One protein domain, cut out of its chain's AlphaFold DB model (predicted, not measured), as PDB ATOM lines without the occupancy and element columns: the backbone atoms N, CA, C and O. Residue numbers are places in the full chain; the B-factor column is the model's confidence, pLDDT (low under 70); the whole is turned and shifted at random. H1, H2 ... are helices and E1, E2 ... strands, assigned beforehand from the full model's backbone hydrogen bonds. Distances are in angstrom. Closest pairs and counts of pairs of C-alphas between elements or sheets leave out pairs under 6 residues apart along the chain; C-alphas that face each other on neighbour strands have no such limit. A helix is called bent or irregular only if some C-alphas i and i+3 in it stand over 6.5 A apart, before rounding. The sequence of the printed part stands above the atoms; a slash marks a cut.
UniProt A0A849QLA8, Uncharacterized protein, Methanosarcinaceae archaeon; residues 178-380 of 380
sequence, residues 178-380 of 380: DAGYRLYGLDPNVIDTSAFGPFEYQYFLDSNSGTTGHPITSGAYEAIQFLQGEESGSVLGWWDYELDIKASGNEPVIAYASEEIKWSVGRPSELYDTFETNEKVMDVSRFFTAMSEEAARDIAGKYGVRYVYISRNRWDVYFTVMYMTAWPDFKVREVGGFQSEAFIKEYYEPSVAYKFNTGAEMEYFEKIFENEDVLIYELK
ATOM      1  N   ASP A 178     211.709 240.176 194.160       46.84
ATOM      2  CA  ASP A 178     211.499 240.452 192.719       46.84
ATOM      3  C   ASP A 178     212.285 239.560 191.720       46.84
ATOM      4  O   ASP A 178     212.185 239.766 190.515       46.84
ATOM      5  N   ALA A 179     213.035 238.546 192.173       48.75
ATOM      6  CA  ALA A 179     213.808 237.624 191.325       48.75
ATOM      7  C   ALA A 179     213.025 236.383 190.818       48.75
ATOM      8  O   ALA A 179     213.586 235.495 190.186       48.75
ATOM      9  N   GLY A 180     211.703 236.348 190.998       63.09
ATOM     10  CA  GLY A 180     210.831 235.971 189.880       63.09
ATOM     11  C   GLY A 180     210.402 234.512 189.684       63.09
ATOM     12  O   GLY A 180     209.403 234.362 188.991       63.09
ATOM     13  N   TYR A 181     211.006 233.470 190.284       76.12
ATOM     14  CA  TYR A 181     210.587 232.068 190.030       76.12
ATOM     15  C   TYR A 181     210.005 231.300 191.231       76.12
ATOM     16  O   TYR A 181     210.212 231.638 192.399       76.12
ATOM     17  N   ARG A 182     209.256 230.234 190.924       80.75
ATOM     18  CA  ARG A 182     208.704 229.252 191.866       80.75
ATOM     19  C   ARG A 182     208.888 227.843 191.311       80.75
ATOM     20  O   ARG A 182     208.568 227.605 190.149       80.75
ATOM     21  N   LEU A 183     209.347 226.916 192.147       82.31
ATOM     22  CA  LEU A 183     209.552 225.516 191.790       82.31
ATOM     23  C   LEU A 183     208.526 224.626 192.490       82.31
ATOM     24  O   LEU A 183     208.401 224.640 193.720       82.31
ATOM     25  N   TYR A 184     207.832 223.811 191.707       79.88
ATOM     26  CA  TYR A 184     206.842 222.860 192.200       79.88
ATOM     27  C   TYR A 184     207.309 221.432 191.968       79.88
ATOM     28  O   TYR A 184     207.789 221.107 190.885       79.88
ATOM     29  N   GLY A 185     207.137 220.572 192.968       77.25
ATOM     30  CA  GLY A 185     207.351 219.135 192.826       77.25
ATOM     31  C   GLY A 185     206.154 218.453 192.196       77.25
ATOM     32  O   GLY A 185     205.016 218.708 192.590       77.25
ATOM     33  N   LEU A 186     206.408 217.556 191.250       71.12
ATOM     34  CA  LEU A 186     205.372 216.762 190.606       71.12
ATOM     35  C   LEU A 186     205.264 215.400 191.303       71.12
ATOM     36  O   LEU A 186     206.256 214.689 191.454       71.12
ATOM     37  N   ASP A 187     204.060 215.033 191.756       61.34
ATOM     38  CA  ASP A 187     203.816 213.707 192.339       61.34
ATOM     39  C   ASP A 187     203.861 212.643 191.226       61.34
ATOM     40  O   ASP A 187     203.106 212.747 190.261       61.34
ATOM     41  N   PRO A 188     204.676 211.584 191.341       50.94
ATOM     42  CA  PRO A 188     204.764 210.535 190.327       50.94
ATOM     43  C   PRO A 188     203.440 209.799 190.045       50.94
ATOM     44  O   PRO A 188     203.248 209.307 188.936       50.94
ATOM     45  N   ASN A 189     202.498 209.743 190.996       45.97
ATOM     46  CA  ASN A 189     201.208 209.044 190.834       45.97
ATOM     47  C   ASN A 189     200.192 209.798 189.973       45.97
ATOM     48  O   ASN A 189     199.081 209.324 189.743       45.97
ATOM     49  N   VAL A 190     200.554 210.998 189.555       47.66
ATOM     50  CA  VAL A 190     199.680 211.933 188.870       47.66
ATOM     51  C   VAL A 190     199.993 212.023 187.363       47.66
ATOM     52  O   VAL A 190     199.186 212.482 186.553       47.66
ATOM     53  N   ILE A 191     201.157 211.509 186.979       46.97
ATOM     54  CA  ILE A 191     201.827 211.739 185.696       46.97
ATOM     55  C   ILE A 191     201.326 210.787 184.590       46.97
ATOM     56  O   ILE A 191     201.561 211.025 183.406       46.97
ATOM     57  N   ASP A 192     200.534 209.769 184.938       39.22
ATOM     58  CA  ASP A 192     200.079 208.694 184.036       39.22
ATOM     59  C   ASP A 192     198.988 209.123 183.021       39.22
ATOM     60  O   ASP A 192     198.494 208.325 182.226       39.22
ATOM     61  N   THR A 193     198.572 210.398 183.032       40.72
ATOM     62  CA  THR A 193     197.487 210.917 182.168       40.72
ATOM     63  C   THR A 193     197.874 212.120 181.301       40.72
ATOM     64  O   THR A 193     197.034 212.624 180.550       40.72
ATOM     65  N   SER A 194     199.125 212.587 181.372       42.75
ATOM     66  CA  SER A 194     199.547 213.815 180.691       42.75
ATOM     67  C   SER A 194     199.899 213.593 179.210       42.75
ATOM     68  O   SER A 194     200.387 212.541 178.798       42.75
ATOM     69  N   ALA A 195     199.667 214.618 178.384       41.44
ATOM     70  CA  ALA A 195     199.991 214.625 176.954       41.44
ATOM     71  C   ALA A 195     201.501 214.594 176.645       41.44
ATOM     72  O   ALA A 195     201.885 214.512 175.479       41.44
ATOM     73  N   PHE A 196     202.341 214.653 177.678       42.66
ATOM     74  CA  PHE A 196     203.797 214.613 177.577       42.66
ATOM     75  C   PHE A 196     204.350 213.181 177.550       42.66
ATOM     76  O   PHE A 196     205.557 212.993 177.467       42.66
ATOM     77  N   GLY A 197     203.464 212.176 177.529       44.66
ATOM     78  CA  GLY A 197     203.842 210.769 177.592       44.66
ATOM     79  C   GLY A 197     204.241 210.357 179.010       44.66
ATOM     80  O   GLY A 197     204.259 211.186 179.923       44.66
ATOM     81  N   PRO A 198     204.530 209.067 179.238       42.19
ATOM     82  CA  PRO A 198     205.286 208.700 180.422       42.19
ATOM     83  C   PRO A 198     206.677 209.354 180.305       42.19
ATOM     84  O   PRO A 198     207.221 209.357 179.205       42.19
ATOM     85  N   PHE A 199     207.234 209.838 181.422       55.88
ATOM     86  CA  PHE A 199     208.667 210.119 181.673       55.88
ATOM     87  C   PHE A 199     209.168 211.576 181.856       55.88
ATOM     88  O   PHE A 199     208.618 212.555 181.360       55.88
ATOM     89  N   GLU A 200     210.270 211.615 182.625       61.09
ATOM     90  CA  GLU A 200     211.366 212.599 182.761       61.09
ATOM     91  C   GLU A 200     211.204 213.856 183.617       61.09
ATOM     92  O   GLU A 200     212.188 214.259 184.231       61.09
ATOM     93  N   TYR A 201     210.018 214.441 183.753       70.50
ATOM     94  CA  TYR A 201     209.887 215.723 184.459       70.50
ATOM     95  C   TYR A 201     209.369 215.541 185.891       70.50
ATOM     96  O   TYR A 201     208.217 215.163 186.100       70.50
ATOM     97  N   GLN A 202     210.216 215.801 186.892       78.94
ATOM     98  CA  GLN A 202     209.866 215.716 188.320       78.94
ATOM     99  C   GLN A 202     209.517 217.079 188.924       78.94
ATOM    100  O   GLN A 202     208.985 217.136 190.036       78.94
ATOM    101  N   TYR A 203     209.793 218.166 188.204       81.12
ATOM    102  CA  TYR A 203     209.570 219.517 188.689       81.12
ATOM    103  C   TYR A 203     208.875 220.381 187.643       81.12
ATOM    104  O   TYR A 203     208.850 220.084 186.448       81.12
ATOM    105  N   PHE A 204     208.327 221.496 188.103       80.00
ATOM    106  CA  PHE A 204     207.869 222.564 187.237       80.00
ATOM    107  C   PHE A 204     208.376 223.899 187.719       80.00
ATOM    108  O   PHE A 204     208.184 224.267 188.881       80.00
ATOM    109  N   LEU A 205     208.971 224.624 186.784       81.00
ATOM    110  CA  LEU A 205     209.512 225.940 187.004       81.00
ATOM    111  C   LEU A 205     208.523 226.976 186.494       81.00
ATOM    112  O   LEU A 205     208.095 226.935 185.346       81.00
ATOM    113  N   ASP A 206     208.132 227.896 187.360       77.94
ATOM    114  CA  ASP A 206     207.161 228.940 187.063       77.94
ATOM    115  C   ASP A 206     207.724 230.309 187.394       77.94
ATOM    116  O   ASP A 206     208.637 230.422 188.207       77.94
ATOM    117  N   SER A 207     207.129 231.354 186.831       72.31
ATOM    118  CA  SER A 207     207.519 232.728 187.113       72.31
ATOM    119  C   SER A 207     206.317 233.646 187.242       72.31
ATOM    120  O   SER A 207     205.300 233.488 186.568       72.31
ATOM    121  N   ASN A 208     206.439 234.642 188.118       62.66
ATOM    122  CA  ASN A 208     205.442 235.709 188.228       62.66
ATOM    123  C   ASN A 208     205.607 236.779 187.131       62.66
ATOM    124  O   ASN A 208     204.752 237.655 187.007       62.66
ATOM    125  N   SER A 209     206.694 236.730 186.352       53.47
ATOM    126  CA  SER A 209     207.030 237.709 185.316       53.47
ATOM    127  C   SER A 209     207.567 237.051 184.041       53.47
ATOM    128  O   SER A 209     208.525 236.282 184.093       53.47
ATOM    129  N   GLY A 210     207.026 237.441 182.886       51.38
ATOM    130  CA  GLY A 210     207.664 237.236 181.582       51.38
ATOM    131  C   GLY A 210     207.217 236.000 180.812       51.38
ATOM    132  O   GLY A 210     206.672 236.146 179.722       51.38
ATOM    133  N   THR A 211     207.407 234.795 181.343       56.44
ATOM    134  CA  THR A 211     207.186 233.559 180.573       56.44
ATOM    135  C   THR A 211     206.239 232.594 181.267       56.44
ATOM    136  O   THR A 211     206.047 232.614 182.483       56.44
ATOM    137  N   THR A 212     205.566 231.766 180.466       59.31
ATOM    138  CA  THR A 212     204.732 230.694 181.004       59.31
ATOM    139  C   THR A 212     205.648 229.601 181.529       59.31
ATOM    140  O   THR A 212     206.479 229.118 180.765       59.31
ATOM    141  N   GLY A 213     205.487 229.214 182.796       70.31
ATOM    142  CA  GLY A 213     206.274 228.139 183.388       70.31
ATOM    143  C   GLY A 213     206.293 226.855 182.556       70.31
ATOM    144  O   GLY A 213     205.366 226.586 181.781       70.31
ATOM    145  N   HIS A 214     207.330 226.046 182.738       73.88
ATOM    146  CA  HIS A 214     207.542 224.817 181.986       73.88
ATOM    147  C   HIS A 214     208.032 223.670 182.896       73.88
ATOM    148  O   HIS A 214     208.599 223.910 183.966       73.88
ATOM    149  N   PRO A 215     207.750 222.403 182.530       76.81
ATOM    150  CA  PRO A 215     208.237 221.252 183.283       76.81
ATOM    151  C   PRO A 215     209.748 221.088 183.092       76.81
ATOM    152  O   PRO A 215     210.236 221.198 181.970       76.81
ATOM    153  N   ILE A 216     210.470 220.779 184.170       81.56
ATOM    154  CA  ILE A 216     211.916 220.524 184.142       81.56
ATOM    155  C   ILE A 216     212.240 219.165 184.770       81.56
ATOM    156  O   ILE A 216     211.534 218.669 185.657       81.56
ATOM    157  N   THR A 217     213.293 218.536 184.262       85.69
ATOM    158  CA  THR A 217     213.810 217.268 184.780       85.69
ATOM    159  C   THR A 217     214.610 217.503 186.062       85.69
ATOM    160  O   THR A 217     214.965 218.635 186.408       85.69
ATOM    161  N   SER A 218     214.938 216.430 186.777       87.94
ATOM    162  CA  SER A 218     215.858 216.499 187.909       87.94
ATOM    163  C   SER A 218     217.247 216.971 187.498       87.94
ATOM    164  O   SER A 218     217.838 217.754 188.233       87.94
ATOM    165  N   GLY A 219     217.744 216.564 186.326       91.31
ATOM    166  CA  GLY A 219     219.046 217.015 185.844       91.31
ATOM    167  C   GLY A 219     219.062 218.500 185.478       91.31
ATOM    168  O   GLY A 219     220.037 219.186 185.781       91.31
ATOM    169  N   ALA A 220     217.978 219.036 184.910       91.75
ATOM    170  CA  ALA A 220     217.851 220.477 184.692       91.75
ATOM    171  C   ALA A 220     217.844 221.247 186.023       91.75
ATOM    172  O   ALA A 220     218.549 222.243 186.169       91.75
ATOM    173  N   TYR A 221     217.129 220.749 187.036       91.44
ATOM    174  CA  TYR A 221     217.135 221.365 188.362       91.44
ATOM    175  C   TYR A 221     218.515 221.316 189.044       91.44
ATOM    176  O   TYR A 221     218.952 222.317 189.607       91.44
ATOM    177  N   GLU A 222     219.247 220.204 188.941       94.06
ATOM    178  CA  GLU A 222     220.634 220.115 189.421       94.06
ATOM    179  C   GLU A 222     221.552 221.140 188.736       94.06
ATOM    180  O   GLU A 222     222.390 221.753 189.397       94.06
ATOM    181  N   ALA A 223     221.377 221.370 187.431       95.25
ATOM    182  CA  ALA A 223     222.141 222.372 186.689       95.25
ATOM    183  C   ALA A 223     221.829 223.805 187.155       95.25
ATOM    184  O   ALA A 223     222.740 224.626 187.283       95.25
ATOM    185  N   ILE A 224     220.558 224.097 187.461       93.25
ATOM    186  CA  ILE A 224     220.143 225.370 188.068       93.25
ATOM    187  C   ILE A 224     220.857 225.560 189.408       93.25
ATOM    188  O   ILE A 224     221.485 226.594 189.618       93.25
ATOM    189  N   GLN A 225     220.814 224.557 190.293       92.50
ATOM    190  CA  GLN A 225     221.472 224.614 191.604       92.50
ATOM    191  C   GLN A 225     222.991 224.773 191.496       92.50
ATOM    192  O   GLN A 225     223.589 225.508 192.281       92.50
ATOM    193  N   PHE A 226     223.617 224.110 190.521       95.88
ATOM    194  CA  PHE A 226     225.035 224.288 190.236       95.88
ATOM    195  C   PHE A 226     225.342 225.751 189.881       95.88
ATOM    196  O   PHE A 226     226.179 226.365 190.535       95.88
ATOM    197  N   LEU A 227     224.605 226.344 188.933       94.56
ATOM    198  CA  LEU A 227     224.790 227.747 188.537       94.56
ATOM    199  C   LEU A 227     224.483 228.759 189.650       94.56
ATOM    200  O   LEU A 227     225.067 229.838 189.646       94.56
ATOM    201  N   GLN A 228     223.607 228.434 190.608       91.69
ATOM    202  CA  GLN A 228     223.384 229.271 191.799       91.69
ATOM    203  C   GLN A 228     224.611 229.339 192.715       91.69
ATOM    204  O   GLN A 228     224.776 230.311 193.454       91.69
ATOM    205  N   GLY A 229     225.434 228.285 192.724       90.94
ATOM    206  CA  GLY A 229     226.680 228.232 193.487       90.94
ATOM    207  C   GLY A 229     227.828 229.008 192.837       90.94
ATOM    208  O   GLY A 229     228.815 229.305 193.512       90.94
ATOM    209  N   GLU A 230     227.680 229.344 191.558       94.56
ATOM    210  CA  GLU A 230     228.648 230.087 190.763       94.56
ATOM    211  C   GLU A 230     228.424 231.609 190.852       94.56
ATOM    212  O   GLU A 230     227.418 232.102 191.368       94.56
ATOM    213  N   GLU A 231     229.392 232.396 190.381       90.88
ATOM    214  CA  GLU A 231     229.279 233.855 190.413       90.88
ATOM    215  C   GLU A 231     228.309 234.350 189.333       90.88
ATOM    216  O   GLU A 231     228.500 234.096 188.144       90.88
ATOM    217  N   SER A 232     227.296 235.118 189.745       91.62
ATOM    218  CA  SER A 232     226.257 235.627 188.848       91.62
ATOM    219  C   SER A 232     226.829 236.367 187.633       91.62
ATOM    220  O   SER A 232     227.723 237.209 187.751       91.62
ATOM    221  N   GLY A 233     226.265 236.106 186.457       93.38
ATOM    222  CA  GLY A 233     226.674 236.736 185.210       93.38
ATOM    223  C   GLY A 233     225.642 236.601 184.095       93.38
ATOM    224  O   GLY A 233     224.525 236.122 184.298       93.38
ATOM    225  N   SER A 234     226.034 237.047 182.899       97.00
ATOM    226  CA  SER A 234     225.225 236.861 181.698       97.00
ATOM    227  C   SER A 234     225.393 235.440 181.162       97.00
ATOM    228  O   SER A 234     226.519 234.953 181.021       97.00
ATOM    229  N   VAL A 235     224.281 234.779 180.854       97.75
ATOM    230  CA  VAL A 235     224.252 233.386 180.402       97.75
ATOM    231  C   VAL A 235     223.622 233.299 179.024       97.75
ATOM    232  O   VAL A 235     222.476 233.702 178.810       97.75
ATOM    233  N   LEU A 236     224.372 232.758 178.067       97.69
ATOM    234  CA  LEU A 236     223.891 232.529 176.715       97.69
ATOM    235  C   LEU A 236     223.183 231.174 176.656       97.69
ATOM    236  O   LEU A 236     223.804 230.122 176.785       97.69
ATOM    237  N   GLY A 237     221.877 231.210 176.423       94.38
ATOM    238  CA  GLY A 237     221.039 230.041 176.178       94.38
ATOM    239  C   GLY A 237     219.957 230.369 175.154       94.38
ATOM    240  O   GLY A 237     219.760 231.532 174.786       94.38
ATOM    241  N   TRP A 238     219.261 229.343 174.666       91.88
ATOM    242  CA  TRP A 238     218.053 229.566 173.872       91.88
ATOM    243  C   TRP A 238     216.933 230.135 174.750       91.88
ATOM    244  O   TRP A 238     216.859 229.811 175.932       91.88
ATOM    245  N   TRP A 239     216.054 230.960 174.174       86.31
ATOM    246  CA  TRP A 239     215.015 231.678 174.928       86.31
ATOM    247  C   TRP A 239     214.047 230.752 175.678       86.31
ATOM    248  O   TRP A 239     213.466 231.166 176.672       86.31
ATOM    249  N   ASP A 240     213.883 229.502 175.234       83.44
ATOM    250  CA  ASP A 240     213.000 228.524 175.891       83.44
ATOM    251  C   ASP A 240     213.505 228.132 177.300       83.44
ATOM    252  O   ASP A 240     212.727 227.663 178.123       83.44
ATOM    253  N   TYR A 241     214.790 228.383 177.599       88.12
ATOM    254  CA  TYR A 241     215.447 228.104 178.888       88.12
ATOM    255  C   TYR A 241     215.670 229.359 179.741       88.12
ATOM    256  O   TYR A 241     216.470 229.359 180.678       88.12
ATOM    257  N   GLU A 242     214.997 230.465 179.417       88.31
ATOM    258  CA  GLU A 242     215.134 231.722 180.156       88.31
ATOM    259  C   GLU A 242     214.800 231.561 181.646       88.31
ATOM    260  O   GLU A 242     215.511 232.121 182.485       88.31
ATOM    261  N   LEU A 243     213.770 230.780 181.986       85.88
ATOM    262  CA  LEU A 243     213.417 230.533 183.384       85.88
ATOM    263  C   LEU A 243     214.500 229.767 184.136       85.88
ATOM    264  O   LEU A 243     214.779 230.146 185.268       85.88
ATOM    265  N   ASP A 244     215.136 228.763 183.532       90.38
ATOM    266  CA  ASP A 244     216.218 227.992 184.164       90.38
ATOM    267  C   ASP A 244     217.369 228.924 184.551       90.38
ATOM    268  O   ASP A 244     217.848 228.937 185.688       90.38
ATOM    269  N   ILE A 245     217.761 229.786 183.609       92.00
ATOM    270  CA  ILE A 245     218.830 230.763 183.801       92.00
ATOM    271  C   ILE A 245     218.455 231.760 184.900       92.00
ATOM    272  O   ILE A 245     219.240 231.976 185.826       92.00
ATOM    273  N   LYS A 246     217.252 232.340 184.851       88.88
ATOM    274  CA  LYS A 246     216.787 233.270 185.890       88.88
ATOM    275  C   LYS A 246     216.691 232.596 187.254       88.88
ATOM    276  O   LYS A 246     217.055 233.205 188.259       88.88
ATOM    277  N   ALA A 247     216.250 231.341 187.295       87.94
ATOM    278  CA  ALA A 247     216.154 230.568 188.523       87.94
ATOM    279  C   ALA A 247     217.521 230.315 189.158       87.94
ATOM    280  O   ALA A 247     217.641 230.252 190.382       87.94
ATOM    281  N   SER A 248     218.572 230.280 188.342       90.25
ATOM    282  CA  SER A 248     219.940 230.214 188.841       90.25
ATOM    283  C   SER A 248     220.487 231.539 189.402       90.25
ATOM    284  O   SER A 248     221.624 231.587 189.856       90.25
ATOM    285  N   GLY A 249     219.703 232.624 189.385       88.62
ATOM    286  CA  GLY A 249     220.158 233.960 189.790       88.62
ATOM    287  C   GLY A 249     221.011 234.671 188.733       88.62
ATOM    288  O   GLY A 249     221.666 235.667 189.042       88.62
ATOM    289  N   ASN A 250     221.008 234.168 187.497       92.12
ATOM    290  CA  ASN A 250     221.778 234.700 186.379       92.12
ATOM    291  C   ASN A 250     220.894 235.463 185.378       92.12
ATOM    292  O   ASN A 250     219.669 235.319 185.359       92.12
ATOM    293  N   GLU A 251     221.514 236.277 184.521       92.75
ATOM    294  CA  GLU A 251     220.808 237.063 183.503       92.75
ATOM    295  C   GLU A 251     220.887 236.375 182.129       92.75
ATOM    296  O   GLU A 251     221.983 236.240 181.580       92.75
ATOM    297  N   PRO A 252     219.764 235.945 181.525       93.56
ATOM    298  CA  PRO A 252     219.798 235.352 180.193       93.56
ATOM    299  C   PRO A 252     220.128 236.405 179.135       93.56
ATOM    300  O   PRO A 252     219.577 237.507 179.152       93.56
ATOM    301  N   VAL A 253     220.974 236.051 178.159       96.31
ATOM    302  CA  VAL A 253     221.258 236.932 177.016       96.31
ATOM    303  C   VAL A 253     219.968 237.251 176.276       96.31
ATOM    304  O   VAL A 253     219.714 238.420 176.037       96.31
ATOM    305  N   ILE A 254     219.131 236.266 175.944       91.94
ATOM    306  CA  ILE A 254     217.786 236.500 175.398       91.94
ATOM    307  C   ILE A 254     216.739 235.927 176.343       91.94
ATOM    308  O   ILE A 254     216.819 234.762 176.722       91.94
ATOM    309  N   ALA A 255     215.750 236.741 176.705       86.69
ATOM    310  CA  ALA A 255     214.636 236.291 177.537       86.69
ATOM    311  C   ALA A 255     213.415 235.838 176.718       86.69
ATOM    312  O   ALA A 255     212.577 235.090 177.211       86.69
ATOM    313  N   TYR A 256     213.309 236.298 175.469       84.31
ATOM    314  CA  TYR A 256     212.166 236.045 174.596       84.31
ATOM    315  C   TYR A 256     212.619 235.768 173.162       84.31
ATOM    316  O   TYR A 256     213.723 236.125 172.748       84.31
ATOM    317  N   ALA A 257     211.727 235.158 172.385       84.25
ATOM    318  CA  ALA A 257     211.844 235.106 170.934       84.25
ATOM    319  C   ALA A 257     211.790 236.521 170.313       84.25
ATOM    320  O   ALA A 257     211.389 237.488 170.967       84.25
ATOM    321  N   SER A 258     212.151 236.641 169.031       87.31
ATOM    322  CA  SER A 258     211.861 237.838 168.232       87.31
ATOM    323  C   SER A 258     210.506 237.713 167.536       87.31
ATOM    324  O   SER A 258     209.964 236.610 167.387       87.31
ATOM    325  N   GLU A 259     209.944 238.837 167.085       84.50
ATOM    326  CA  GLU A 259     208.647 238.833 166.401       84.50
ATOM    327  C   GLU A 259     208.689 238.002 165.101       84.50
ATOM    328  O   GLU A 259     207.719 237.338 164.730       84.50
ATOM    329  N   GLU A 260     209.836 237.976 164.428       84.31
ATOM    330  CA  GLU A 260     210.093 237.274 163.170       84.31
ATOM    331  C   GLU A 260     209.997 235.752 163.312       84.31
ATOM    332  O   GLU A 260     209.636 235.052 162.358       84.31
ATOM    333  N   ILE A 261     210.269 235.235 164.512       79.94
ATOM    334  CA  ILE A 261     210.202 233.804 164.822       79.94
ATOM    335  C   ILE A 261     209.055 233.462 165.771       79.94
ATOM    336  O   ILE A 261     209.015 232.350 166.295       79.94
ATOM    337  N   LYS A 262     208.079 234.360 165.965       76.31
ATOM    338  CA  LYS A 262     206.934 234.135 166.870       76.31
ATOM    339  C   LYS A 262     206.134 232.867 166.572       76.31
ATOM    340  O   LYS A 262     205.519 232.297 167.461       76.31
ATOM    341  N   TRP A 263     206.167 232.392 165.328       70.12
ATOM    342  CA  TRP A 263     205.539 231.135 164.910       70.12
ATOM    343  C   TRP A 263     206.235 229.882 165.468       70.12
ATOM    344  O   TRP A 263     205.634 228.812 165.461       70.12
ATOM    345  N   SER A 264     207.488 229.998 165.918       70.06
ATOM    346  CA  SER A 264     208.244 228.914 166.563       70.06
ATOM    347  C   SER A 264     207.935 228.782 168.057       70.06
ATOM    348  O   SER A 264     208.300 227.785 168.678       70.06
ATOM    349  N   VAL A 265     207.241 229.770 168.631       67.81
ATOM    350  CA  VAL A 265     206.826 229.773 170.031       67.81
ATOM    351  C   VAL A 265     205.595 228.886 170.170       67.81
ATOM    352  O   VAL A 265     204.532 229.211 169.648       67.81
ATOM    353  N   GLY A 266     205.718 227.778 170.908       53.38
ATOM    354  CA  GLY A 266     204.632 226.801 171.077       53.38
ATOM    355  C   GLY A 266     203.351 227.365 171.709       53.38
ATOM    356  O   GLY A 266     202.282 226.769 171.568       53.38
ATOM    357  N   ARG A 267     203.439 228.522 172.381       52.62
ATOM    358  CA  ARG A 267     202.301 229.248 172.949       52.62
ATOM    359  C   ARG A 267     202.467 230.763 172.771       52.62
ATOM    360  O   ARG A 267     203.069 231.391 173.630       52.62
ATOM    361  N   PRO A 268     201.887 231.392 171.741       45.53
ATOM    362  CA  PRO A 268     201.715 232.841 171.724       45.53
ATOM    363  C   PRO A 268     200.644 233.224 172.760       45.53
ATOM    364  O   PRO A 268     199.455 233.247 172.470       45.53
ATOM    365  N   SER A 269     201.037 233.426 174.016       44.22
ATOM    366  CA  SER A 269     200.166 234.043 175.030       44.22
ATOM    367  C   SER A 269     200.221 235.573 174.949       44.22
ATOM    368  O   SER A 269     201.208 236.119 174.469       44.22
ATOM    369  N   GLU A 270     199.212 236.274 175.474       42.31
ATOM    370  CA  GLU A 270     199.237 237.743 175.644       42.31
ATOM    371  C   GLU A 270     200.431 238.223 176.515       42.31
ATOM    372  O   GLU A 270     200.757 239.405 176.516       42.31
ATOM    373  N   LEU A 271     201.141 237.321 177.223       45.22
ATOM    374  CA  LEU A 271     202.417 237.631 177.895       45.22
ATOM    375  C   LEU A 271     203.593 237.794 176.907       45.22
ATOM    376  O   LEU A 271     204.572 238.457 177.237       45.22
ATOM    377  N   TYR A 272     203.491 237.244 175.692       52.62
ATOM    378  CA  TYR A 272     204.491 237.358 174.620       52.62
ATOM    379  C   TYR A 272     204.273 238.584 173.722       52.62
ATOM    380  O   TYR A 272     204.809 238.633 172.622       52.62
ATOM    381  N   ASP A 273     203.552 239.611 174.179       60.03
ATOM    382  CA  ASP A 273     203.656 240.944 173.559       60.03
ATOM    383  C   ASP A 273     205.047 241.575 173.797       60.03
ATOM    384  O   ASP A 273     205.371 242.630 173.250       60.03
ATOM    385  N   THR A 274     205.889 240.918 174.604       74.06
ATOM    386  CA  THR A 274     207.295 241.265 174.796       74.06
ATOM    387  C   THR A 274     208.171 240.372 173.921       74.06
ATOM    388  O   THR A 274     208.263 239.168 174.145       74.06
ATOM    389  N   PHE A 275     208.834 240.981 172.942       82.31
ATOM    390  CA  PHE A 275     209.819 240.326 172.086       82.31
ATOM    391  C   PHE A 275     211.200 240.936 172.312       82.31
ATOM    392  O   PHE A 275     211.334 242.133 172.575       82.31
ATOM    393  N   GLU A 276     212.233 240.111 172.169       90.12
ATOM    394  CA  GLU A 276     213.604 240.600 172.039       90.12
ATOM    395  C   GLU A 276     213.815 241.222 170.654       90.12
ATOM    396  O   GLU A 276     213.083 240.945 169.697       90.12
ATOM    397  N   THR A 277     214.846 242.059 170.519       93.00
ATOM    398  CA  THR A 277     215.196 242.585 169.197       93.00
ATOM    399  C   THR A 277     215.656 241.447 168.292       93.00
ATOM    400  O   THR A 277     216.415 240.563 168.700       93.00
ATOM    401  N   ASN A 278     215.240 241.489 167.025       93.31
ATOM    402  CA  ASN A 278     215.634 240.463 166.068       93.31
ATOM    403  C   ASN A 278     217.157 240.356 165.921       93.31
ATOM    404  O   ASN A 278     217.680 239.255 165.828       93.31
ATOM    405  N   GLU A 279     217.885 241.479 165.973       95.50
ATOM    406  CA  GLU A 279     219.355 241.477 165.940       95.50
ATOM    407  C   GLU A 279     219.945 240.589 167.045       95.50
ATOM    408  O   GLU A 279     220.815 239.761 166.783       95.50
ATOM    409  N   LYS A 280     219.429 240.719 168.269       95.44
ATOM    410  CA  LYS A 280     219.923 239.987 169.434       95.44
ATOM    411  C   LYS A 280     219.627 238.491 169.331       95.44
ATOM    412  O   LYS A 280     220.512 237.669 169.560       95.44
ATOM    413  N   VAL A 281     218.416 238.125 168.905       95.00
ATOM    414  CA  VAL A 281     218.024 236.720 168.684       95.00
ATOM    415  C   VAL A 281     218.791 236.099 167.510       95.00
ATOM    416  O   VAL A 281     219.209 234.940 167.587       95.00
ATOM    417  N   MET A 282     219.049 236.865 166.446       96.19
ATOM    418  CA  MET A 282     219.900 236.450 165.328       96.19
ATOM    419  C   MET A 282     221.342 236.211 165.766       96.19
ATOM    420  O   MET A 282     221.954 235.250 165.308       96.19
ATOM    421  N   ASP A 283     221.894 237.043 166.646       97.81
ATOM    422  CA  ASP A 283     223.248 236.841 167.153       97.81
ATOM    423  C   ASP A 283     223.350 235.587 168.024       97.81
ATOM    424  O   ASP A 283     224.238 234.773 167.783       97.81
ATOM    425  N   VAL A 284     222.422 235.356 168.961       97.19
ATOM    426  CA  VAL A 284     222.384 234.095 169.733       97.19
ATOM    427  C   VAL A 284     222.231 232.887 168.804       97.19
ATOM    428  O   VAL A 284     222.876 231.857 168.986       97.19
ATOM    429  N   SER A 285     221.436 233.022 167.744       96.94
ATOM    430  CA  SER A 285     221.303 231.976 166.733       96.94
ATOM    431  C   SER A 285     222.616 231.727 165.985       96.94
ATOM    432  O   SER A 285     223.020 230.577 165.813       96.94
ATOM    433  N   ARG A 286     223.321 232.789 165.576       97.88
ATOM    434  CA  ARG A 286     224.637 232.720 164.917       97.88
ATOM    435  C   ARG A 286     225.723 232.172 165.830       97.88
ATOM    436  O   ARG A 286     226.611 231.500 165.331       97.88
ATOM    437  N   PHE A 287     225.647 232.424 167.135       98.12
ATOM    438  CA  PHE A 287     226.552 231.839 168.120       98.12
ATOM    439  C   PHE A 287     226.500 230.311 168.058       98.12
ATOM    440  O   PHE A 287     227.519 229.664 167.830       98.12
ATOM    441  N   PHE A 288     225.301 229.738 168.190       96.50
ATOM    442  CA  PHE A 288     225.127 228.287 168.181       96.50
ATOM    443  C   PHE A 288     225.455 227.675 166.827       96.50
ATOM    444  O   PHE A 288     226.046 226.606 166.725       96.50
ATOM    445  N   THR A 289     225.100 228.364 165.760       96.00
ATOM    446  CA  THR A 289     225.233 227.818 164.416       96.00
ATOM    447  C   THR A 289     226.574 228.149 163.749       96.00
ATOM    448  O   THR A 289     226.828 227.717 162.624       96.00
ATOM    449  N   ALA A 290     227.460 228.880 164.433       96.69
ATOM    450  CA  ALA A 290     228.789 229.212 163.945       96.69
ATOM    451  C   ALA A 290     229.592 227.954 163.588       96.69
ATOM    452  O   ALA A 290     229.561 226.956 164.306       96.69
ATOM    453  N   MET A 291     230.370 228.034 162.507       94.50
ATOM    454  CA  MET A 291     231.271 226.954 162.070       94.50
ATOM    455  C   MET A 291     232.666 227.044 162.709       94.50
ATOM    456  O   MET A 291     233.501 226.166 162.507       94.50
ATOM    457  N   SER A 292     232.948 228.114 163.460       95.94
ATOM    458  CA  SER A 292     234.201 228.294 164.194       95.94
ATOM    459  C   SER A 292     233.942 228.785 165.615       95.94
ATOM    460  O   SER A 292     233.023 229.567 165.867       95.94
ATOM    461  N   GLU A 293     234.787 228.344 166.546       96.25
ATOM    462  CA  GLU A 293     234.707 228.760 167.951       96.25
ATOM    463  C   GLU A 293     235.058 230.239 168.129       96.25
ATOM    464  O   GLU A 293     234.487 230.895 168.991       96.25
ATOM    465  N   GLU A 294     235.929 230.793 167.281       97.44
ATOM    466  CA  GLU A 294     236.279 232.220 167.279       97.44
ATOM    467  C   GLU A 294     235.054 233.104 167.006       97.44
ATOM    468  O   GLU A 294     234.827 234.082 167.714       97.44
ATOM    469  N   ALA A 295     234.221 232.729 166.027       97.31
ATOM    470  CA  ALA A 295     233.002 233.468 165.708       97.31
ATOM    471  C   ALA A 295     231.975 233.388 166.849       97.31
ATOM    472  O   ALA A 295     231.332 234.387 167.174       97.31
ATOM    473  N   ALA A 296     231.849 232.223 167.492       97.56
ATOM    474  CA  ALA A 296     231.022 232.074 168.685       97.56
ATOM    475  C   ALA A 296     231.565 232.921 169.853       97.56
ATOM    476  O   ALA A 296     230.812 233.654 170.491       97.56
ATOM    477  N   ARG A 297     232.881 232.906 170.093       98.00
ATOM    478  CA  ARG A 297     233.542 233.720 171.124       98.00
ATOM    479  C   ARG A 297     233.313 235.214 170.907       98.00
ATOM    480  O   ARG A 297     233.056 235.930 171.869       98.00
ATOM    481  N   ASP A 298     233.379 235.700 169.669       97.94
ATOM    482  CA  ASP A 298     233.133 237.113 169.357       97.94
ATOM    483  C   ASP A 298     231.703 237.544 169.709       97.94
ATOM    484  O   ASP A 298     231.496 238.624 170.267       97.94
ATOM    485  N   ILE A 299     230.716 236.682 169.449       97.88
ATOM    486  CA  ILE A 299     229.322 236.938 169.825       97.88
ATOM    487  C   ILE A 299     229.146 236.871 171.347       97.88
ATOM    488  O   ILE A 299     228.530 237.765 171.923       97.88
ATOM    489  N   ALA A 300     229.719 235.867 172.013       97.56
ATOM    490  CA  ALA A 300     229.707 235.776 173.473       97.56
ATOM    491  C   ALA A 300     230.324 237.030 174.122       97.56
ATOM    492  O   ALA A 300     229.734 237.628 175.023       97.56
ATOM    493  N   GLY A 301     231.454 237.501 173.589       97.31
ATOM    494  CA  GLY A 301     232.115 238.729 174.021       97.31
ATOM    495  C   GLY A 301     231.267 239.988 173.808       97.31
ATOM    496  O   GLY A 301     231.239 240.844 174.691       97.31
ATOM    497  N   LYS A 302     230.518 240.092 172.693       97.38
ATOM    498  CA  LYS A 302     229.586 241.213 172.429       97.38
ATOM    499  C   LYS A 302     228.567 241.392 173.560       97.38
ATOM    500  O   LYS A 302     228.219 242.530 173.875       97.38
ATOM    501  N   TYR A 303     228.105 240.294 174.157       97.31
ATOM    502  CA  TYR A 303     227.075 240.300 175.200       97.31
ATOM    503  C   TYR A 303     227.622 240.124 176.623       97.31
ATOM    504  O   TYR A 303     226.832 240.052 177.558       97.31
ATOM    505  N   GLY A 304     228.947 240.085 176.810       96.88
ATOM    506  CA  GLY A 304     229.546 239.890 178.135       96.88
ATOM    507  C   GLY A 304     229.175 238.545 178.764       96.88
ATOM    508  O   GLY A 304     228.978 238.461 179.974       96.88
ATOM    509  N   VAL A 305     229.028 237.513 177.930       97.62
ATOM    510  CA  VAL A 305     228.643 236.167 178.356       97.62
ATOM    511  C   VAL A 305     229.714 235.584 179.258       97.62
ATOM    512  O   VAL A 305     230.888 235.558 178.897       97.62
ATOM    513  N   ARG A 306     229.279 235.064 180.401       97.94
ATOM    514  CA  ARG A 306     230.111 234.274 181.298       97.94
ATOM    515  C   ARG A 306     229.885 232.786 181.097       97.94
ATOM    516  O   ARG A 306     230.849 232.054 180.914       97.94
ATOM    517  N   TYR A 307     228.621 232.365 181.081       98.44
ATOM    518  CA  TYR A 307     228.263 230.957 180.925       98.44
ATOM    519  C   TYR A 307     227.428 230.704 179.674       98.44
ATOM    520  O   TYR A 307     226.683 231.564 179.209       98.44
ATOM    521  N   VAL A 308     227.516 229.493 179.145       97.69
ATOM    522  CA  VAL A 308     226.686 228.990 178.054       97.69
ATOM    523  C   VAL A 308     225.871 227.822 178.591       97.69
ATOM    524  O   VAL A 308     226.450 226.851 179.074       97.69
ATOM    525  N   TYR A 309     224.543 227.918 178.514       96.19
ATOM    526  CA  TYR A 309     223.607 226.909 179.012       96.19
ATOM    527  C   TYR A 309     223.027 226.092 177.857       96.19
ATOM    528  O   TYR A 309     222.437 226.649 176.925       96.19
ATOM    529  N   ILE A 310     223.187 224.769 177.920       93.88
ATOM    530  CA  ILE A 310     222.802 223.842 176.854       93.88
ATOM    531  C   ILE A 310     221.948 222.733 177.436       93.88
ATOM    532  O   ILE A 310     222.465 221.854 178.115       93.88
ATOM    533  N   SER A 311     220.660 222.719 177.108       89.06
ATOM    534  CA  SER A 311     219.844 221.526 177.321       89.06
ATOM    535  C   SER A 311     220.035 220.561 176.151       89.06
ATOM    536  O   SER A 311     219.914 220.940 174.984       89.06
ATOM    537  N   ARG A 312     220.285 219.293 176.474       85.62
ATOM    538  CA  ARG A 312     220.403 218.178 175.525       85.62
ATOM    539  C   ARG A 312     219.051 217.830 174.887       85.62
ATOM    540  O   ARG A 312     219.003 217.250 173.799       85.62
ATOM    541  N   ASN A 313     217.950 218.235 175.519       76.44
ATOM    542  CA  ASN A 313     216.594 217.961 175.058       76.44
ATOM    543  C   ASN A 313     216.211 218.822 173.845       76.44
ATOM    544  O   ASN A 313     216.372 220.040 173.851       76.44
ATOM    545  N   ARG A 314     215.640 218.175 172.814       70.25
ATOM    546  CA  ARG A 314     215.068 218.798 171.595       70.25
ATOM    547  C   ARG A 314     216.037 219.678 170.792       70.25
ATOM    548  O   ARG A 314     215.609 220.543 170.022       70.25
ATOM    549  N   TRP A 315     217.338 219.455 170.952       75.19
ATOM    550  CA  TRP A 315     218.369 220.279 170.324       75.19
ATOM    551  C   TRP A 315     218.322 220.246 168.788       75.19
ATOM    552  O   TRP A 315     218.603 221.248 168.140       75.19
ATOM    553  N   ASP A 316     217.885 219.137 168.189       69.50
ATOM    554  CA  ASP A 316     217.656 218.991 166.746       69.50
ATOM    555  C   ASP A 316     216.558 219.937 166.217       69.50
ATOM    556  O   ASP A 316     216.688 220.546 165.146       69.50
ATOM    557  N   VAL A 317     215.488 220.115 166.999       73.56
ATOM    558  CA  VAL A 317     214.390 221.038 166.692       73.56
ATOM    559  C   VAL A 317     214.846 222.485 166.869       73.56
ATOM    560  O   VAL A 317     214.603 223.311 165.986       73.56
ATOM    561  N   TYR A 318     215.539 222.803 167.966       83.25
ATOM    562  CA  TYR A 318     216.005 224.170 168.214       83.25
ATOM    563  C   TYR A 318     217.091 224.604 167.237       83.25
ATOM    564  O   TYR A 318     217.007 225.714 166.714       83.25
ATOM    565  N   PHE A 319     218.039 223.728 166.900       88.56
ATOM    566  CA  PHE A 319     219.085 224.036 165.927       88.56
ATOM    567  C   PHE A 319     218.493 224.444 164.577       88.56
ATOM    568  O   PHE A 319     218.936 225.413 163.971       88.56
ATOM    569  N   THR A 320     217.439 223.759 164.129       86.81
ATOM    570  CA  THR A 320     216.722 224.104 162.896       86.81
ATOM    571  C   THR A 320     216.171 225.536 162.935       86.81
ATOM    572  O   THR A 320     216.340 226.299 161.980       86.81
ATOM    573  N   VAL A 321     215.532 225.924 164.044       87.44
ATOM    574  CA  VAL A 321     214.984 227.278 164.228       87.44
ATOM    575  C   VAL A 321     216.103 228.313 164.312       87.44
ATOM    576  O   VAL A 321     216.044 229.323 163.610       87.44
ATOM    577  N   MET A 322     217.153 228.051 165.095       92.06
ATOM    578  CA  MET A 322     218.339 228.908 165.185       92.06
ATOM    579  C   MET A 322     218.970 229.109 163.804       92.06
ATOM    580  O   MET A 322     219.233 230.236 163.399       92.06
ATOM    581  N   TYR A 323     219.136 228.041 163.024       92.25
ATOM    582  CA  TYR A 323     219.727 228.114 161.693       92.25
ATOM    583  C   TYR A 323     218.892 228.997 160.752       92.25
ATOM    584  O   TYR A 323     219.417 229.916 160.130       92.25
ATOM    585  N   MET A 324     217.570 228.811 160.695       89.62
ATOM    586  CA  MET A 324     216.704 229.701 159.904       89.62
ATOM    587  C   MET A 324     216.752 231.156 160.374       89.62
ATOM    588  O   MET A 324     216.659 232.068 159.560       89.62
ATOM    589  N   THR A 325     216.906 231.376 161.677       91.19
ATOM    590  CA  THR A 325     216.989 232.724 162.250       91.19
ATOM    591  C   THR A 325     218.310 233.399 161.880       91.19
ATOM    592  O   THR A 325     218.331 234.562 161.490       91.19
ATOM    593  N   ALA A 326     219.422 232.663 161.941       93.56
ATOM    594  CA  ALA A 326     220.745 233.150 161.569       93.56
ATOM    595  C   ALA A 326     220.885 233.399 160.053       93.56
ATOM    596  O   ALA A 326     221.553 234.363 159.655       93.56
ATOM    597  N   TRP A 327     220.230 232.571 159.226       91.19
ATOM    598  CA  TRP A 327     220.240 232.637 157.759       91.19
ATOM    599  C   TRP A 327     218.822 232.545 157.166       91.19
ATOM    600  O   TRP A 327     218.449 231.507 156.610       91.19
ATOM    601  N   PRO A 328     218.038 233.637 157.204       85.62
ATOM    602  CA  PRO A 328     216.649 233.638 156.730       85.62
ATOM    603  C   PRO A 328     216.505 233.345 155.230       85.62
ATOM    604  O   PRO A 328     215.468 232.854 154.790       85.62
ATOM    605  N   ASP A 329     217.556 233.591 154.443       88.38
ATOM    606  CA  ASP A 329     217.583 233.323 153.000       88.38
ATOM    607  C   ASP A 329     217.968 231.869 152.651       88.38
ATOM    608  O   ASP A 329     218.056 231.510 151.470       88.38
ATOM    609  N   PHE A 330     218.220 231.012 153.649       85.69
ATOM    610  CA  PHE A 330     218.638 229.632 153.421       85.69
ATOM    611  C   PHE A 330     217.520 228.785 152.801       85.69
ATOM    612  O   PHE A 330     216.417 228.638 153.331       85.69
ATOM    613  N   LYS A 331     217.827 228.144 151.672       81.12
ATOM    614  CA  LYS A 331     216.866 227.337 150.920       81.12
ATOM    615  C   LYS A 331     216.921 225.874 151.343       81.12
ATOM    616  O   LYS A 331     217.481 225.035 150.646       81.12
ATOM    617  N   VAL A 332     216.228 225.536 152.431       74.44
ATOM    618  CA  VAL A 332     216.181 224.164 152.984       74.44
ATOM    619  C   VAL A 332     215.817 223.071 151.959       74.44
ATOM    620  O   VAL A 332     216.255 221.926 152.060       74.44
ATOM    621  N   ARG A 333     215.026 223.408 150.931       69.62
ATOM    622  CA  ARG A 333     214.643 222.455 149.874       69.62
ATOM    623  C   ARG A 333     215.839 221.954 149.061       69.62
ATOM    624  O   ARG A 333     215.767 220.846 148.544       69.62
ATOM    625  N   GLU A 334     216.908 222.739 148.956       74.50
ATOM    626  CA  GLU A 334     218.111 222.386 148.191       74.50
ATOM    627  C   GLU A 334     218.967 221.333 148.912       74.50
ATOM    628  O   GLU A 334     219.681 220.582 148.259       74.50
ATOM    629  N   VAL A 335     218.806 221.199 150.232       70.12
ATOM    630  CA  VAL A 335     219.481 220.186 151.062       70.12
ATOM    631  C   VAL A 335     218.551 219.043 151.478       70.12
ATOM    632  O   VAL A 335     218.907 218.231 152.320       70.12
ATOM    633  N   GLY A 336     217.348 218.942 150.906       69.94
ATOM    634  CA  GLY A 336     216.422 217.833 151.176       69.94
ATOM    635  C   GLY A 336     215.673 217.899 152.515       69.94
ATOM    636  O   GLY A 336     215.066 216.906 152.906       69.94
ATOM    637  N   GLY A 337     215.669 219.050 153.202       78.88
ATOM    638  CA  GLY A 337     215.004 219.232 154.501       78.88
ATOM    639  C   GLY A 337     215.974 219.335 155.685       78.88
ATOM    640  O   GLY A 337     217.126 218.941 155.580       78.88
ATOM    641  N   PHE A 338     215.497 219.833 156.830       78.00
ATOM    642  CA  PHE A 338     216.305 219.993 158.056       78.00
ATOM    643  C   PHE A 338     216.659 218.679 158.760       78.00
ATOM    644  O   PHE A 338     217.558 218.632 159.585       78.00
ATOM    645  N   GLN A 339     215.949 217.606 158.424       79.81
ATOM    646  CA  GLN A 339     216.184 216.261 158.953       79.81
ATOM    647  C   GLN A 339     216.940 215.386 157.943       79.81
ATOM    648  O   GLN A 339     217.027 214.171 158.102       79.81
ATOM    649  N   SER A 340     217.429 215.978 156.848       84.19
ATOM    650  CA  SER A 340     218.202 215.237 155.862       84.19
ATOM    651  C   SER A 340     219.613 214.971 156.385       84.19
ATOM    652  O   SER A 340     220.201 215.777 157.107       84.19
ATOM    653  N   GLU A 341     220.192 213.853 155.954       86.88
ATOM    654  CA  GLU A 341     221.588 213.526 156.254       86.88
ATOM    655  C   GLU A 341     222.553 214.610 155.744       86.88
ATOM    656  O   GLU A 341     223.545 214.912 156.401       86.88
ATOM    657  N   ALA A 342     222.236 215.231 154.601       87.44
ATOM    658  CA  ALA A 342     223.020 216.329 154.045       87.44
ATOM    659  C   ALA A 342     223.010 217.550 154.972       87.44
ATOM    660  O   ALA A 342     224.069 218.097 155.264       87.44
ATOM    661  N   PHE A 343     221.843 217.943 155.494       88.62
ATOM    662  CA  PHE A 343     221.761 219.076 156.413       88.62
ATOM    663  C   PHE A 343     222.537 218.806 157.707       88.62
ATOM    664  O   PHE A 343     223.304 219.650 158.170       88.62
ATOM    665  N   ILE A 344     222.383 217.600 158.260       89.31
ATOM    666  CA  ILE A 344     223.068 217.194 159.488       89.31
ATOM    667  C   ILE A 344     224.591 217.261 159.307       89.31
ATOM    668  O   ILE A 344     225.263 217.917 160.098       89.31
ATOM    669  N   LYS A 345     225.129 216.657 158.244       90.75
ATOM    670  CA  LYS A 345     226.579 216.585 158.005       90.75
ATOM    671  C   LYS A 345     227.211 217.908 157.594       90.75
ATOM    672  O   LYS A 345     228.347 218.184 157.964       90.75
ATOM    673  N   GLU A 346     226.516 218.705 156.788       90.38
ATOM    674  CA  GLU A 346     227.084 219.941 156.237       90.38
ATOM    675  C   GLU A 346     226.914 221.142 157.172       90.38
ATOM    676  O   GLU A 346     227.719 222.069 157.102       90.38
ATOM    677  N   TYR A 347     225.898 221.132 158.045       91.31
ATOM    678  CA  TYR A 347     225.541 222.307 158.844       91.31
ATOM    679  C   TYR A 347     225.475 222.043 160.345       91.31
ATOM    680  O   TYR A 347     225.959 222.872 161.109       91.31
ATOM    681  N   TYR A 348     224.905 220.921 160.798       91.69
ATOM    682  CA  TYR A 348     224.797 220.657 162.237       91.69
ATOM    683  C   TYR A 348     226.102 220.126 162.833       91.69
ATOM    684  O   TYR A 348     226.660 220.779 163.709       91.69
ATOM    685  N   GLU A 349     226.630 218.999 162.350       93.00
ATOM    686  CA  GLU A 349     227.855 218.372 162.879       93.00
ATOM    687  C   GLU A 349     229.081 219.310 162.905       93.00
ATOM    688  O   GLU A 349     229.834 219.267 163.880       93.00
ATOM    689  N   PRO A 350     229.299 220.197 161.909       93.56
ATOM    690  CA  PRO A 350     230.420 221.138 161.944       93.56
ATOM    691  C   PRO A 350     230.201 222.345 162.871       93.56
ATOM    692  O   PRO A 350     231.147 223.090 163.129       93.56
ATOM    693  N   SER A 351     228.972 222.573 163.346       95.12
ATOM    694  CA  SER A 351     228.628 223.759 164.131       95.12
ATOM    695  C   SER A 351     229.110 223.686 165.579       95.12
ATOM    696  O   SER A 351     229.273 222.620 166.178       95.12
ATOM    697  N   VAL A 352     229.260 224.857 166.189       94.81
ATOM    698  CA  VAL A 352     229.560 225.010 167.614       94.81
ATOM    699  C   VAL A 352     228.439 224.429 168.494       94.81
ATOM    700  O   VAL A 352     228.728 223.839 169.532       94.81
ATOM    701  N   ALA A 353     227.177 224.477 168.060       93.00
ATOM    702  CA  ALA A 353     226.051 223.829 168.735       93.00
ATOM    703  C   ALA A 353     226.254 222.319 168.897       93.00
ATOM    704  O   ALA A 353     225.931 221.769 169.950       93.00
ATOM    705  N   TYR A 354     226.788 221.641 167.877       93.31
ATOM    706  CA  TYR A 354     227.098 220.217 167.973       93.31
ATOM    707  C   TYR A 354     228.233 219.955 168.964       93.31
ATOM    708  O   TYR A 354     228.127 219.041 169.782       93.31
ATOM    709  N   LYS A 355     229.287 220.784 168.962       94.44
ATOM    710  CA  LYS A 355     230.387 220.683 169.939       94.44
ATOM    711  C   LYS A 355     229.888 220.835 171.377       94.44
ATOM    712  O   LYS A 355     230.177 219.986 172.217       94.44
ATOM    713  N   PHE A 356     229.074 221.859 171.631       93.31
ATOM    714  CA  PHE A 356     228.436 222.079 172.926       93.31
ATOM    715  C   PHE A 356     227.609 220.866 173.367       93.31
ATOM    716  O   PHE A 356     227.845 220.332 174.449       93.31
ATOM    717  N   ASN A 357     226.698 220.394 172.510       90.31
ATOM    718  CA  ASN A 357     225.786 219.293 172.826       90.31
ATOM    719  C   ASN A 357     226.504 217.938 172.989       90.31
ATOM    720  O   ASN A 357     226.065 217.074 173.745       90.31
ATOM    721  N   THR A 358     227.632 217.726 172.309       90.50
ATOM    722  CA  THR A 358     228.434 216.499 172.452       90.50
ATOM    723  C   THR A 358     229.397 216.526 173.636       90.50
ATOM    724  O   THR A 358     230.005 215.500 173.932       90.50
ATOM    725  N   GLY A 359     229.524 217.652 174.343       89.06
ATOM    726  CA  GLY A 359     230.463 217.749 175.459       89.06
ATOM    727  C   GLY A 359     231.919 217.931 175.023       89.06
ATOM    728  O   GLY A 359     232.806 217.589 175.809       89.06
ATOM    729  N   ALA A 360     232.167 218.379 173.785       91.75
ATOM    730  CA  ALA A 360     233.499 218.439 173.191       91.75
ATOM    731  C   ALA A 360     234.411 219.463 173.888       91.75
ATOM    732  O   ALA A 360     233.965 220.515 174.346       91.75
ATOM    733  N   GLU A 361     235.713 219.172 173.924       92.75
ATOM    734  CA  GLU A 361     236.717 220.135 174.380       92.75
ATOM    735  C   GLU A 361     236.834 221.293 173.380       92.75
ATOM    736  O   GLU A 361     236.939 221.076 172.170       92.75
ATOM    737  N   MET A 362     236.821 222.521 173.898       95.38
ATOM    738  CA  MET A 362     236.873 223.750 173.112       95.38
ATOM    739  C   MET A 362     237.987 224.669 173.608       95.38
ATOM    740  O   MET A 362     238.366 224.673 174.787       95.38
ATOM    741  N   GLU A 363     238.531 225.457 172.688       96.62
ATOM    742  CA  GLU A 363     239.632 226.373 172.958       96.62
ATOM    743  C   GLU A 363     239.174 227.504 173.878       96.62
ATOM    744  O   GLU A 363     239.825 227.755 174.890       96.62
ATOM    745  N   TYR A 364     238.021 228.109 173.581       97.44
ATOM    746  CA  TYR A 364     237.522 229.310 174.263       97.44
ATOM    747  C   TYR A 364     236.449 229.046 175.326       97.44
ATOM    748  O   TYR A 364     236.102 229.954 176.072       97.44
ATOM    749  N   PHE A 365     235.931 227.822 175.406       97.81
ATOM    750  CA  PHE A 365     234.840 227.459 176.310       97.81
ATOM    751  C   PHE A 365     235.256 226.257 177.157       97.81
ATOM    752  O   PHE A 365     235.600 225.201 176.625       97.81
ATOM    753  N   GLU A 366     235.263 226.417 178.476       97.44
ATOM    754  CA  GLU A 366     235.563 225.355 179.433       97.44
ATOM    755  C   GLU A 366     234.270 224.713 179.923       97.44
ATOM    756  O   GLU A 366     233.385 225.402 180.409       97.44
ATOM    757  N   LYS A 367     234.137 223.391 179.803       97.25
ATOM    758  CA  LYS A 367     232.976 222.679 180.340       97.25
ATOM    759  C   LYS A 367     233.101 222.575 181.858       97.25
ATOM    760  O   LYS A 367     234.008 221.899 182.339       97.25
ATOM    761  N   ILE A 368     232.174 223.189 182.585       97.25
ATOM    762  CA  ILE A 368     232.182 223.229 184.056       97.25
ATOM    763  C   ILE A 368     231.104 222.340 184.685       97.25
ATOM    764  O   ILE A 368     231.215 221.972 185.851       97.25
ATOM    765  N   PHE A 369     230.093 221.937 183.910       97.44
ATOM    766  CA  PHE A 369     229.037 221.027 184.356       97.44
ATOM    767  C   PHE A 369     228.532 220.154 183.210       97.44
ATOM    768  O   PHE A 369     228.415 220.606 182.067       97.44
ATOM    769  N   GLU A 370     228.192 218.908 183.529       96.31
ATOM    770  CA  GLU A 370     227.563 217.970 182.607       96.31
ATOM    771  C   GLU A 370     226.741 216.929 183.371       96.31
ATOM    772  O   GLU A 370     227.253 216.259 184.270       96.31
ATOM    773  N   ASN A 371     225.491 216.745 182.954       94.44
ATOM    774  CA  ASN A 371     224.687 215.574 183.281       94.44
ATOM    775  C   ASN A 371     223.916 215.084 182.038       94.44
ATOM    776  O   ASN A 371     224.218 215.471 180.905       94.44
ATOM    777  N   GLU A 372     222.960 214.175 182.243       89.00
ATOM    778  CA  GLU A 372     222.158 213.578 181.166       89.00
ATOM    779  C   GLU A 372     221.283 214.606 180.428       89.00
ATOM    780  O   GLU A 372     221.022 214.435 179.239       89.00
ATOM    781  N   ASP A 373     220.917 215.708 181.090       89.88
ATOM    782  CA  ASP A 373     219.968 216.697 180.576       89.88
ATOM    783  C   ASP A 373     220.630 217.999 180.114       89.88
ATOM    784  O   ASP A 373     220.157 218.630 179.168       89.88
ATOM    785  N   VAL A 374     221.714 218.429 180.767       94.62
ATOM    786  CA  VAL A 374     222.287 219.774 180.619       94.62
ATOM    787  C   VAL A 374     223.816 219.742 180.587       94.62
ATOM    788  O   VAL A 374     224.465 218.982 181.309       94.62
ATOM    789  N   LEU A 375     224.403 220.620 179.772       96.25
ATOM    790  CA  LEU A 375     225.805 221.019 179.858       96.25
ATOM    791  C   LEU A 375     225.921 222.521 180.105       96.25
ATOM    792  O   LEU A 375     225.162 223.310 179.538       96.25
ATOM    793  N   ILE A 376     226.924 222.914 180.889       97.69
ATOM    794  CA  ILE A 376     227.270 224.320 181.099       97.69
ATOM    795  C   ILE A 376     228.751 224.519 180.814       97.69
ATOM    796  O   ILE A 376     229.603 223.749 181.272       97.69
ATOM    797  N   TYR A 377     229.042 225.579 180.069       98.00
ATOM    798  CA  TYR A 377     230.400 226.001 179.763       98.00
ATOM    799  C   TYR A 377     230.654 227.411 180.282       98.00
ATOM    800  O   TYR A 377     229.762 228.249 180.209       98.00
ATOM    801  N   GLU A 378     231.865 227.687 180.749       97.56
ATOM    802  CA  GLU A 378     232.366 229.023 181.070       97.56
ATOM    803  C   GLU A 378     233.239 229.548 179.921       97.56
ATOM    804  O   GLU A 378     233.995 228.797 179.297       97.56
ATOM    805  N   LEU A 379     233.115 230.836 179.604       96.88
ATOM    806  CA  LEU A 379     233.998 231.516 178.659       96.88
ATOM    807  C   LEU A 379     235.359 231.782 179.328       96.88
ATOM    808  O   LEU A 379     235.401 232.396 180.392       96.88
ATOM    809  N   LYS A 380     236.452 231.333 178.697       94.00
ATOM    810  CA  LYS A 380     237.823 231.436 179.236       94.00
ATOM    811  C   LYS A 380     238.444 232.828 179.151       94.00
ATOM    812  O   LYS A 380     238.156 233.557 178.170       94.00
TER     813      LYS A 380
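AT A GLANCE: This is residues 178 to 380 of the 380 residues of an uncharacterized protein of Methanosarcinaceae archaeon (UniProt A0A849QLA8). A twisted four-stranded sheet lies between H2 and H3 on one face and H7 and H11 on the other, three layers with helices on both faces; a small second sheet, E1 E2 E3, packs on the far side of H2 and H3. H6 and H8 extend the body beyond H7 and H11, and H1 and H9 lie towards opposite ends of the longest axis. The printed part has 203 residues, of mixed class, in the order E1 H1 E2 E3 H2 E4 H3 H4 H5 H6 H7 E5 H8 H9 H10 H11 E6 E7. The larger sheet runs E4 E5 E7 E6, mixed; the smaller is antiparallel. The whole is compact, with a radius of gyration of the C-alphas of 16.8 A and spans of 47 by 37 by 32 A.

IN THESE COORDINATES: E4 is residues 234 to 236, E5 305 to 311 (17.1 A), E7 374 to 379 (16.7 A) and E6 365 to 370. E1 is 181 to 185, from C-alpha 181 at (210.587, 232.068, 190.030), E2 201 to 207 (17.4 A) and E3 214 to 217. The helices are H1 188 to 193, H2 218 to 229 (16.9 A), H3 239 to 247, H4 259 to 264, H5 270 to 273, H6 278 to 289 (16.0 A), H7 293 to 302, H8 315 to 326 (15.7 A), H9 332 to 335, H10 341 to 348 and H11 352 to 358. C-alpha 379, ending E7, is at (233.998, 231.516, 178.659). H1, H3 and H4 are irregular: C-alphas 190 and 193 are 7.1 A apart, 240 and 243 7.8 A, 260 and 263 7.8 A.

HOW THE PARTS SIT: E4 and E5 are parallel, N 236 to O 307 2.8 A; with H3 to H7 between them along the chain they make a strand-helix-strand unit. E5 and E7 are antiparallel, N 308 to O 377 2.8 A, as is the hairpin E6 and E7, N 366 to O 378 2.8 A. H2 is over E7 at a height of 9.3 A, and H11 over E7 on the opposite face at 9.2 A. E1 and E2, N 182 to O 206 2.8 A, and the hairpin E2 and E3, N 205 to O 214 2.9 A, are antiparallel; H3 runs across E2 at 85 degrees on the local plane. H6, the hub, touches H7, H8 and H11; closest to H8 are the C-alphas of Ser 285 and Met 322, 4.5 A. H4 is close to but not clearly touching H8, C-alphas of Ser 264 and Val 321 7.3 A; H10 likewise to H9, Val 335 and Phe 343 5.9 A. H5 is apart from H4 and H6. Every O i to N i+4 pair is within hydrogen-bond range in H2, H6, H7, H8, H10 and H11; H3 has 3 of 5, H1 0 of 2 with 0 of 3 O i to N i+3, H4 0 of 2 with 2 of 3, and H5 and H9 are too short for such a pair.

THE WHOLE: The C-alphas of Asp 178 and Glu 334, the two farthest apart, are 48.5 A apart. The printed part has no cut; the link H3 to H4, 11 residues, is long. Mean pLDDT of the printed part is 83.3; 34 residues are under 70, among them 187 to 200 and 265 to 273.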